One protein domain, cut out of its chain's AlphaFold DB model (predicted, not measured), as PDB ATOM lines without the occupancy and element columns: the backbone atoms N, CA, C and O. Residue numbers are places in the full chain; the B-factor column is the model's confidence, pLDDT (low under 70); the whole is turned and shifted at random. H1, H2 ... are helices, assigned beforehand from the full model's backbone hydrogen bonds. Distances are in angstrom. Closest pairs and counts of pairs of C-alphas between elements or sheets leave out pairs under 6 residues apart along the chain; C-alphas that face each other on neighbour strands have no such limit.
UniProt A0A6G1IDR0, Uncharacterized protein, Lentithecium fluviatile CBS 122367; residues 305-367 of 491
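What this domain is: This is residues 305 to 367 of the 491 residues of an uncharacterized protein of Lentithecium fluviatile CBS 122367 (UniProt A0A6G1IDR0). The printed part has little regular structure: two short helices, H1 and H2, meet crosswise at one end, and the long loop joining them runs out to a far turn around residues 341 to 345 and folds back. A short antiparallel pairing of residues 339 to 340 with 346 to 347 lies next to that turn. The 63 printed residues hold H1, then H2, and no named strand; the class is all helix, with 17 residues in named elements. The whole is compact, with a radius of gyration of the C-alphas of 11.7 A, and spans 33 by 26 by 17 A.

Where its parts are: H1, residues 311 to 319, is 12.1 A long and begins at C-alpha 311 (21.658, -46.568, -37.077). H2, residues 358 to 365, is 10.2 A long and ends at C-alpha 365 (12.636, -46.044, -44.905).

How they stand to each other: H1 and H2 touch, their closest C-alphas, of Ala 312 and Leu 364, being 6.6 A apart. Their lines are about perpendicular, at 74 degrees. Every O i to N i+4 pair is within hydrogen-bond range in H1, and 3 of 4 in H2.

The domain as a whole: The C-alphas farthest apart, of Asp 344 and Gly 366, are 33.5 A apart. The printed part has no cut. The link from H1 to H2 is long, 38 residues. Confidence is low, under 70, at residues 350 to 355.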
ATOM      1  N   ARG A 305      17.760 -46.658 -22.813       94.69
ATOM      2  CA  ARG A 305      19.005 -46.760 -22.030       94.69
ATOM      3  C   ARG A 305      20.135 -47.393 -22.834       94.69
ATOM      4  O   ARG A 305      21.310 -47.134 -22.568       94.69
ATOM      5  N   GLN A 306      19.801 -48.183 -23.856       94.75
ATOM      6  CA  GLN A 306      20.796 -48.906 -24.639       94.75
ATOM      7  C   GLN A 306      21.614 -47.969 -25.532       94.75
ATOM      8  O   GLN A 306      21.116 -47.444 -26.525       94.75
ATOM      9  N   GLY A 307      22.900 -47.809 -25.217       92.38
ATOM     10  CA  GLY A 307      23.856 -47.115 -26.075       92.38
ATOM     11  C   GLY A 307      24.344 -47.956 -27.257       92.38
ATOM     12  O   GLY A 307      24.233 -49.183 -27.282       92.38
ATOM     13  N   GLU A 308      24.926 -47.269 -28.237       91.81
ATOM     14  CA  GLU A 308      25.610 -47.850 -29.397       91.81
ATOM     15  C   GLU A 308      24.732 -48.732 -30.290       91.81
ATOM     16  O   GLU A 308      25.216 -49.641 -30.971       91.81
ATOM     17  N   LEU A 309      23.430 -48.442 -30.337       91.94
ATOM     18  CA  LEU A 309      22.538 -49.098 -31.282       91.94
ATOM     19  C   LEU A 309      22.940 -48.764 -32.723       91.94
ATOM     20  O   LEU A 309      23.205 -47.601 -33.030       91.94
ATOM     21  N   PRO A 310      22.965 -49.739 -33.642       91.75
ATOM     22  CA  PRO A 310      23.142 -49.484 -35.062       91.75
ATOM     23  C   PRO A 310      22.106 -48.490 -35.592       91.75
ATOM     24  O   PRO A 310      20.928 -48.583 -35.264       91.75
ATOM     25  N   MET A 311      22.532 -47.591 -36.483       91.56
ATOM     26  CA  MET A 311      21.658 -46.568 -37.077       91.56
ATOM     27  C   MET A 311      20.374 -47.147 -37.689       91.56
ATOM     28  O   MET A 311      19.331 -46.520 -37.584       91.56
ATOM     29  N   ALA A 312      20.437 -48.334 -38.304       89.88
ATOM     30  CA  ALA A 312      19.253 -48.983 -38.866       89.88
ATOM     31  C   ALA A 312      18.215 -49.321 -37.783       89.88
ATOM     32  O   ALA A 312      17.048 -48.989 -37.945       89.88
ATOM     33  N   LEU A 313      18.647 -49.884 -36.645       91.25
ATOM     34  CA  LEU A 313      17.756 -50.156 -35.514       91.25
ATOM     35  C   LEU A 313      17.178 -48.865 -34.934       91.25
ATOM     36  O   LEU A 313      15.979 -48.804 -34.699       91.25
ATOM     37  N   ARG A 314      17.992 -47.813 -34.779       92.62
ATOM     38  CA  ARG A 314      17.497 -46.505 -34.315       92.62
ATOM     39  C   ARG A 314      16.448 -45.920 -35.260       92.62
ATOM     40  O   ARG A 314      15.413 -45.469 -34.797       92.62
ATOM     41  N   ALA A 315      16.690 -45.969 -36.570       90.56
ATOM     42  CA  ALA A 315      15.735 -45.496 -37.569       90.56
ATOM     43  C   ALA A 315      14.415 -46.284 -37.519       90.56
ATOM     44  O   ALA A 315      13.354 -45.673 -37.558       90.56
ATOM     45  N   GLY A 316      14.483 -47.613 -37.370       89.88
ATOM     46  CA  GLY A 316      13.295 -48.455 -37.200       89.88
ATOM     47  C   GLY A 316      12.512 -48.129 -35.924       89.88
ATOM     48  O   GLY A 316      11.294 -48.012 -35.978       89.88
ATOM     49  N   LEU A 317      13.204 -47.898 -34.803       92.00
ATOM     50  CA  LEU A 317      12.585 -47.489 -33.535       92.00
ATOM     51  C   LEU A 317      11.911 -46.113 -33.636       92.00
ATOM     52  O   LEU A 317      10.790 -45.954 -33.169       92.00
ATOM     53  N   ILE A 318      12.560 -45.138 -34.279       91.50
ATOM     54  CA  ILE A 318      11.991 -43.798 -34.505       91.50
ATOM     55  C   ILE A 318      10.754 -43.888 -35.401       91.50
ATOM     56  O   ILE A 318       9.743 -43.254 -35.116       91.50
ATOM     57  N   HIS A 319      10.798 -44.715 -36.448       89.25
ATOM     58  CA  HIS A 319       9.639 -44.960 -37.306       89.25
ATOM     59  C   HIS A 319       8.488 -45.644 -36.543       89.25
ATOM     60  O   HIS A 319       7.323 -45.405 -36.850       89.25
ATOM     61  N   ALA A 320       8.798 -46.465 -35.537       90.06
ATOM     62  CA  ALA A 320       7.815 -47.049 -34.624       90.06
ATOM     63  C   ALA A 320       7.322 -46.067 -33.536       90.06
ATOM     64  O   ALA A 320       6.575 -46.469 -32.649       90.06
ATOM     65  N   GLY A 321       7.737 -44.795 -33.573       92.25
ATOM     66  CA  GLY A 321       7.313 -43.760 -32.623       92.25
ATOM     67  C   GLY A 321       8.170 -43.646 -31.358       92.25
ATOM     68  O   GLY A 321       7.826 -42.885 -30.457       92.25
ATOM     69  N   ASN A 322       9.300 -44.357 -31.259       92.81
ATOM     70  CA  ASN A 322      10.182 -44.262 -30.095       92.81
ATOM     71  C   ASN A 322      11.064 -43.001 -30.168       92.81
ATOM     72  O   ASN A 322      11.982 -42.907 -30.986       92.81
ATOM     73  N   THR A 323      10.815 -42.046 -29.269       93.31
ATOM     74  CA  THR A 323      11.484 -40.733 -29.206       93.31
ATOM     75  C   THR A 323      12.761 -40.712 -28.360       93.31
ATOM     76  O   THR A 323      13.423 -39.672 -28.257       93.31
ATOM     77  N   ASN A 324      13.147 -41.851 -27.771       95.06
ATOM     78  CA  ASN A 324      14.319 -41.955 -26.898       95.06
ATOM     79  C   ASN A 324      15.654 -42.008 -27.658       95.06
ATOM     80  O   ASN A 324      16.725 -41.958 -27.044       95.06
ATOM     81  N   TYR A 325      15.614 -42.121 -28.984       94.62
ATOM     82  CA  TYR A 325      16.790 -42.236 -29.839       94.62
ATOM     83  C   TYR A 325      16.802 -41.176 -30.925       94.62
ATOM     84  O   TYR A 325      15.760 -40.723 -31.381       94.62
ATOM     85  N   THR A 326      18.006 -40.838 -31.380       91.56
ATOM     86  CA  THR A 326      18.214 -39.936 -32.513       91.56
ATOM     87  C   THR A 326      18.967 -40.672 -33.617       91.56
ATOM     88  O   THR A 326      19.675 -41.666 -33.390       91.56
ATOM     89  N   VAL A 327      18.783 -40.239 -34.863       88.81
ATOM     90  CA  VAL A 327      19.354 -40.959 -36.009       88.81
ATOM     91  C   VAL A 327      20.869 -40.760 -36.083       88.81
ATOM     92  O   VAL A 327      21.598 -41.685 -36.446       88.81
ATOM     93  N   GLU A 328      21.359 -39.589 -35.686       87.56
ATOM     94  CA  GLU A 328      22.774 -39.215 -35.762       87.56
ATOM     95  C   GLU A 328      23.606 -39.768 -34.607       87.56
ATOM     96  O   GLU A 328      24.692 -40.312 -34.831       87.56
ATOM     97  N   SER A 329      23.092 -39.703 -33.379       90.19
ATOM     98  CA  SER A 329      23.852 -40.104 -32.199       90.19
ATOM     99  C   SER A 329      23.731 -41.592 -31.909       90.19
ATOM    100  O   SER A 329      22.657 -42.181 -31.960       90.19
ATOM    101  N   SER A 330      24.849 -42.217 -31.541       89.50
ATOM    102  CA  SER A 330      24.857 -43.564 -30.966       89.50
ATOM    103  C   SER A 330      24.424 -43.623 -29.509       89.50
ATOM    104  O   SER A 330      24.200 -44.718 -28.995       89.50
ATOM    105  N   ARG A 331      24.299 -42.478 -28.844       92.19
ATOM    106  CA  ARG A 331      23.859 -42.387 -27.455       92.19
ATOM    107  C   ARG A 331      22.347 -42.168 -27.399       92.19
ATOM    108  O   ARG A 331      21.824 -41.473 -28.271       92.19
ATOM    109  N   PRO A 332      21.658 -42.712 -26.386       93.06
ATOM    110  CA  PRO A 332      20.259 -42.385 -26.166       93.06
ATOM    111  C   PRO A 332      20.072 -40.901 -25.845       93.06
ATOM    112  O   PRO A 332      20.991 -40.256 -25.331       93.06
ATOM    113  N   ARG A 333      18.872 -40.375 -26.103       92.69
ATOM    114  CA  ARG A 333      18.531 -38.955 -25.940       92.69
ATOM    115  C   ARG A 333      18.760 -38.454 -24.516       92.69
ATOM    116  O   ARG A 333      19.318 -37.379 -24.342       92.69
ATOM    117  N   ALA A 334      18.449 -39.271 -23.509       93.31
ATOM    118  CA  ALA A 334      18.689 -38.948 -22.098       93.31
ATOM    119  C   ALA A 334      20.177 -38.727 -21.754       93.31
ATOM    120  O   ALA A 334      20.496 -38.029 -20.798       93.31
ATOM    121  N   ALA A 335      21.100 -39.304 -22.533       92.19
ATOM    122  CA  ALA A 335      22.543 -39.137 -22.353       92.19
ATOM    123  C   ALA A 335      23.140 -38.024 -23.239       92.19
ATOM    124  O   ALA A 335      24.357 -37.806 -23.223       92.19
ATOM    125  N   LEU A 336      22.318 -37.354 -24.051       90.81
ATOM    126  CA  LEU A 336      22.724 -36.227 -24.881       90.81
ATOM    127  C   LEU A 336      22.527 -34.916 -24.122       90.81
ATOM    128  O   LEU A 336      21.518 -34.715 -23.453       90.81
ATOM    129  N   LYS A 337      23.491 -34.000 -24.262       89.81
ATOM    130  CA  LYS A 337      23.306 -32.622 -23.807       89.81
ATOM    131  C   LYS A 337      22.384 -31.916 -24.806       89.81
ATOM    132  O   LYS A 337      22.733 -31.913 -25.990       89.81
ATOM    133  N   PRO A 338      21.244 -31.353 -24.374       88.38
ATOM    134  CA  PRO A 338      20.430 -30.540 -25.264       88.38
ATOM    135  C   PRO A 338      21.204 -29.294 -25.695       88.38
ATOM    136  O   PRO A 338      22.015 -28.766 -24.928       88.38
ATOM    137  N   TYR A 339      20.931 -28.810 -26.901       85.56
ATOM    138  CA  TYR A 339      21.334 -27.476 -27.341       85.56
ATOM    139  C   TYR A 339      20.093 -26.696 -27.778       85.56
ATOM    140  O   TYR A 339      19.115 -27.295 -28.227       85.56
ATOM    141  N   ARG A 340      20.113 -25.369 -27.621       83.38
ATOM    142  CA  ARG A 340      19.042 -24.508 -28.134       83.38
ATOM    143  C   ARG A 340      19.312 -24.177 -29.595       83.38
ATOM    144  O   ARG A 340      20.428 -23.789 -29.940       83.38
ATOM    145  N   SER A 341      18.308 -24.376 -30.439       80.56
ATOM    146  CA  SER A 341      18.301 -23.837 -31.798       80.56
ATOM    147  C   SER A 341      17.972 -22.337 -31.770       80.56
ATOM    148  O   SER A 341      17.515 -21.838 -30.746       80.56
ATOM    149  N   GLY A 342      18.209 -21.619 -32.873       80.50
ATOM    150  CA  GLY A 342      17.942 -20.175 -32.987       80.50
ATOM    151  C   GLY A 342      16.484 -19.778 -32.717       80.50
ATOM    152  O   GLY A 342      16.234 -18.633 -32.367       80.50
ATOM    153  N   ASP A 343      15.565 -20.742 -32.781       80.75
ATOM    154  CA  ASP A 343      14.137 -20.585 -32.476       80.75
ATOM    155  C   ASP A 343      13.797 -20.861 -30.991       80.75
ATOM    156  O   ASP A 343      12.657 -21.166 -30.657       80.75
ATOM    157  N   ASP A 344      14.794 -20.850 -30.094       82.50
ATOM    158  CA  ASP A 344      14.698 -21.191 -28.658       82.50
ATOM    159  C   ASP A 344      14.219 -22.628 -28.336       82.50
ATOM    160  O   ASP A 344      14.137 -23.034 -27.173       82.50
ATOM    161  N   GLU A 345      13.980 -23.456 -29.354       82.88
ATOM    162  CA  GLU A 345      13.602 -24.858 -29.204       82.88
ATOM    163  C   GLU A 345      14.798 -25.707 -28.723       82.88
ATOM    164  O   GLU A 345      15.889 -25.683 -29.311       82.88
ATOM    165  N   LEU A 346      14.601 -26.492 -27.654       81.75
ATOM    166  CA  LEU A 346      15.577 -27.500 -27.234       81.75
ATOM    167  C   LEU A 346      15.616 -28.640 -28.256       81.75
ATOM    168  O   LEU A 346      14.609 -29.307 -28.484       81.75
ATOM    169  N   ARG A 347      16.801 -28.917 -28.805       80.38
ATOM    170  CA  ARG A 347      17.040 -30.028 -29.734       80.38
ATOM    171  C   ARG A 347      18.117 -30.971 -29.221       80.38
ATOM    172  O   ARG A 347      19.035 -30.578 -28.493       80.38
ATOM    173  N   TRP A 348      18.023 -32.237 -29.626       77.69
ATOM    174  CA  TRP A 348      18.958 -33.298 -29.238       77.69
ATOM    175  C   TRP A 348      19.635 -33.911 -30.472       77.69
ATOM    176  O   TRP A 348      19.625 -35.115 -30.701       77.69
ATOM    177  N   GLY A 349      20.290 -33.068 -31.267       76.69
ATOM    178  CA  GLY A 349      20.828 -33.443 -32.586       76.69
ATOM    179  C   GLY A 349      19.776 -33.218 -33.668       76.69
ATOM    180  O   GLY A 349      18.919 -32.350 -33.500       76.69
ATOM    181  N   SER A 350      19.829 -33.960 -34.777       68.12
ATOM    182  CA  SER A 350      18.663 -34.025 -35.656       68.12
ATOM    183  C   SER A 350      17.593 -34.965 -35.100       68.12
ATOM    184  O   SER A 350      17.757 -36.187 -35.033       68.12
ATOM    185  N   ASP A 351      16.476 -34.365 -34.699       62.50
ATOM    186  CA  ASP A 351      15.340 -35.071 -34.100       62.50
ATOM    187  C   ASP A 351      14.428 -35.730 -35.155       62.50
ATOM    188  O   ASP A 351      13.563 -36.535 -34.817       62.50
ATOM    189  N   SER A 352      14.647 -35.459 -36.448       65.88
ATOM    190  CA  SER A 352      13.851 -36.025 -37.539       65.88
ATOM    191  C   SER A 352      14.705 -36.746 -38.582       65.88
ATOM    192  O   SER A 352      15.816 -36.339 -38.924       65.88
ATOM    193  N   LEU A 353      14.126 -37.789 -39.194       65.25
ATOM    194  CA  LEU A 353      14.659 -38.402 -40.420       65.25
ATOM    195  C   LEU A 353      14.802 -37.385 -41.572       65.25
ATOM    196  O   LEU A 353      15.389 -37.730 -42.593       65.25
ATOM    197  N   GLY A 354      14.237 -36.175 -41.446       69.44
ATOM    198  CA  GLY A 354      14.324 -35.090 -42.428       69.44
ATOM    199  C   GLY A 354      15.637 -34.358 -42.489       69.44
ATOM    200  O   GLY A 354      15.941 -33.790 -43.528       69.44
ATOM    201  N   ALA A 355      16.458 -34.456 -41.450       69.69
ATOM    202  CA  ALA A 355      17.819 -33.946 -41.520       69.69
ATOM    203  C   ALA A 355      18.769 -34.873 -42.296       69.69
ATOM    204  O   ALA A 355      19.896 -34.493 -42.610       69.69
ATOM    205  N   LEU A 356      18.353 -36.111 -42.591       76.94
ATOM    206  CA  LEU A 356      19.140 -36.991 -43.444       76.94
ATOM    207  C   LEU A 356      18.966 -36.603 -44.911       76.94
ATOM    208  O   LEU A 356      17.857 -36.317 -45.352       76.94
ATOM    209  N   SER A 357      20.042 -36.722 -45.691       79.94
ATOM    210  CA  SER A 357      19.945 -36.636 -47.148       79.94
ATOM    211  C   SER A 357      18.914 -37.628 -47.694       79.94
ATOM    212  O   SER A 357      18.785 -38.741 -47.170       79.94
ATOM    213  N   GLU A 358      18.213 -37.258 -48.768       81.81
ATOM    214  CA  GLU A 358      17.166 -38.085 -49.389       81.81
ATOM    215  C   GLU A 358      17.656 -39.507 -49.678       81.81
ATOM    216  O   GLU A 358      17.055 -40.477 -49.219       81.81
ATOM    217  N   ALA A 359      18.843 -39.637 -50.278       79.56
ATOM    218  CA  ALA A 359      19.473 -40.929 -50.550       79.56
ATOM    219  C   ALA A 359      19.721 -41.778 -49.285       79.56
ATOM    220  O   ALA A 359      19.800 -43.008 -49.351       79.56
ATOM    221  N   ARG A 360      19.908 -41.155 -48.113       79.00
ATOM    222  CA  ARG A 360      20.095 -41.856 -46.833       79.00
ATOM    223  C   ARG A 360      18.759 -42.190 -46.174       79.00
ATOM    224  O   ARG A 360      18.668 -43.256 -45.563       79.00
ATOM    225  N   ARG A 361      17.756 -41.321 -46.322       80.06
ATOM    226  CA  ARG A 361      16.376 -41.535 -45.876       80.06
ATOM    227  C   ARG A 361      15.722 -42.685 -46.641       80.06
ATOM    228  O   ARG A 361      15.253 -43.612 -45.996       80.06
ATOM    229  N   GLU A 362      15.794 -42.697 -47.969       83.19
ATOM    230  CA  GLU A 362      15.293 -43.788 -48.825       83.19
ATOM    231  C   GLU A 362      15.939 -45.135 -48.452       83.19
ATOM    232  O   GLU A 362      15.295 -46.166 -48.274       83.19
ATOM    233  N   LYS A 363      17.247 -45.107 -48.184       80.81
ATOM    234  CA  LYS A 363      18.016 -46.264 -47.708       80.81
ATOM    235  C   LYS A 363      17.637 -46.765 -46.308       80.81
ATOM    236  O   LYS A 363      18.186 -47.798 -45.896       80.81
ATOM    237  N   LEU A 364      16.849 -46.019 -45.538       79.94
ATOM    238  CA  LEU A 364      16.424 -46.351 -44.174       79.94
ATOM    239  C   LEU A 364      14.910 -46.553 -44.061       79.94
ATOM    240  O   LEU A 364      14.502 -47.342 -43.218       79.94
ATOM    241  N   SER A 365      14.098 -45.917 -44.907       75.31
ATOM    242  CA  SER A 365      12.636 -46.044 -44.905       75.31
ATOM    243  C   SER A 365      12.164 -47.472 -45.190       75.31
ATOM    244  O   SER A 365      11.157 -47.905 -44.644       75.31
ATOM    245  N   GLY A 366      12.929 -48.250 -45.962       74.31
ATOM    246  CA  GLY A 366      12.653 -49.677 -46.171       74.31
ATOM    247  C   GLY A 366      12.924 -50.574 -44.951       74.31
ATOM    248  O   GLY A 366      12.604 -51.760 -44.978       74.31
ATOM    249  N   PHE A 367      13.538 -50.055 -43.881       74.56
ATOM    250  CA  PHE A 367      13.867 -50.836 -42.689       74.56
ATOM    251  C   PHE A 367      12.729 -50.766 -41.665       74.56
ATOM    252  O   PHE A 367      12.694 -49.881 -40.812       74.56
TER     253      PHE A 367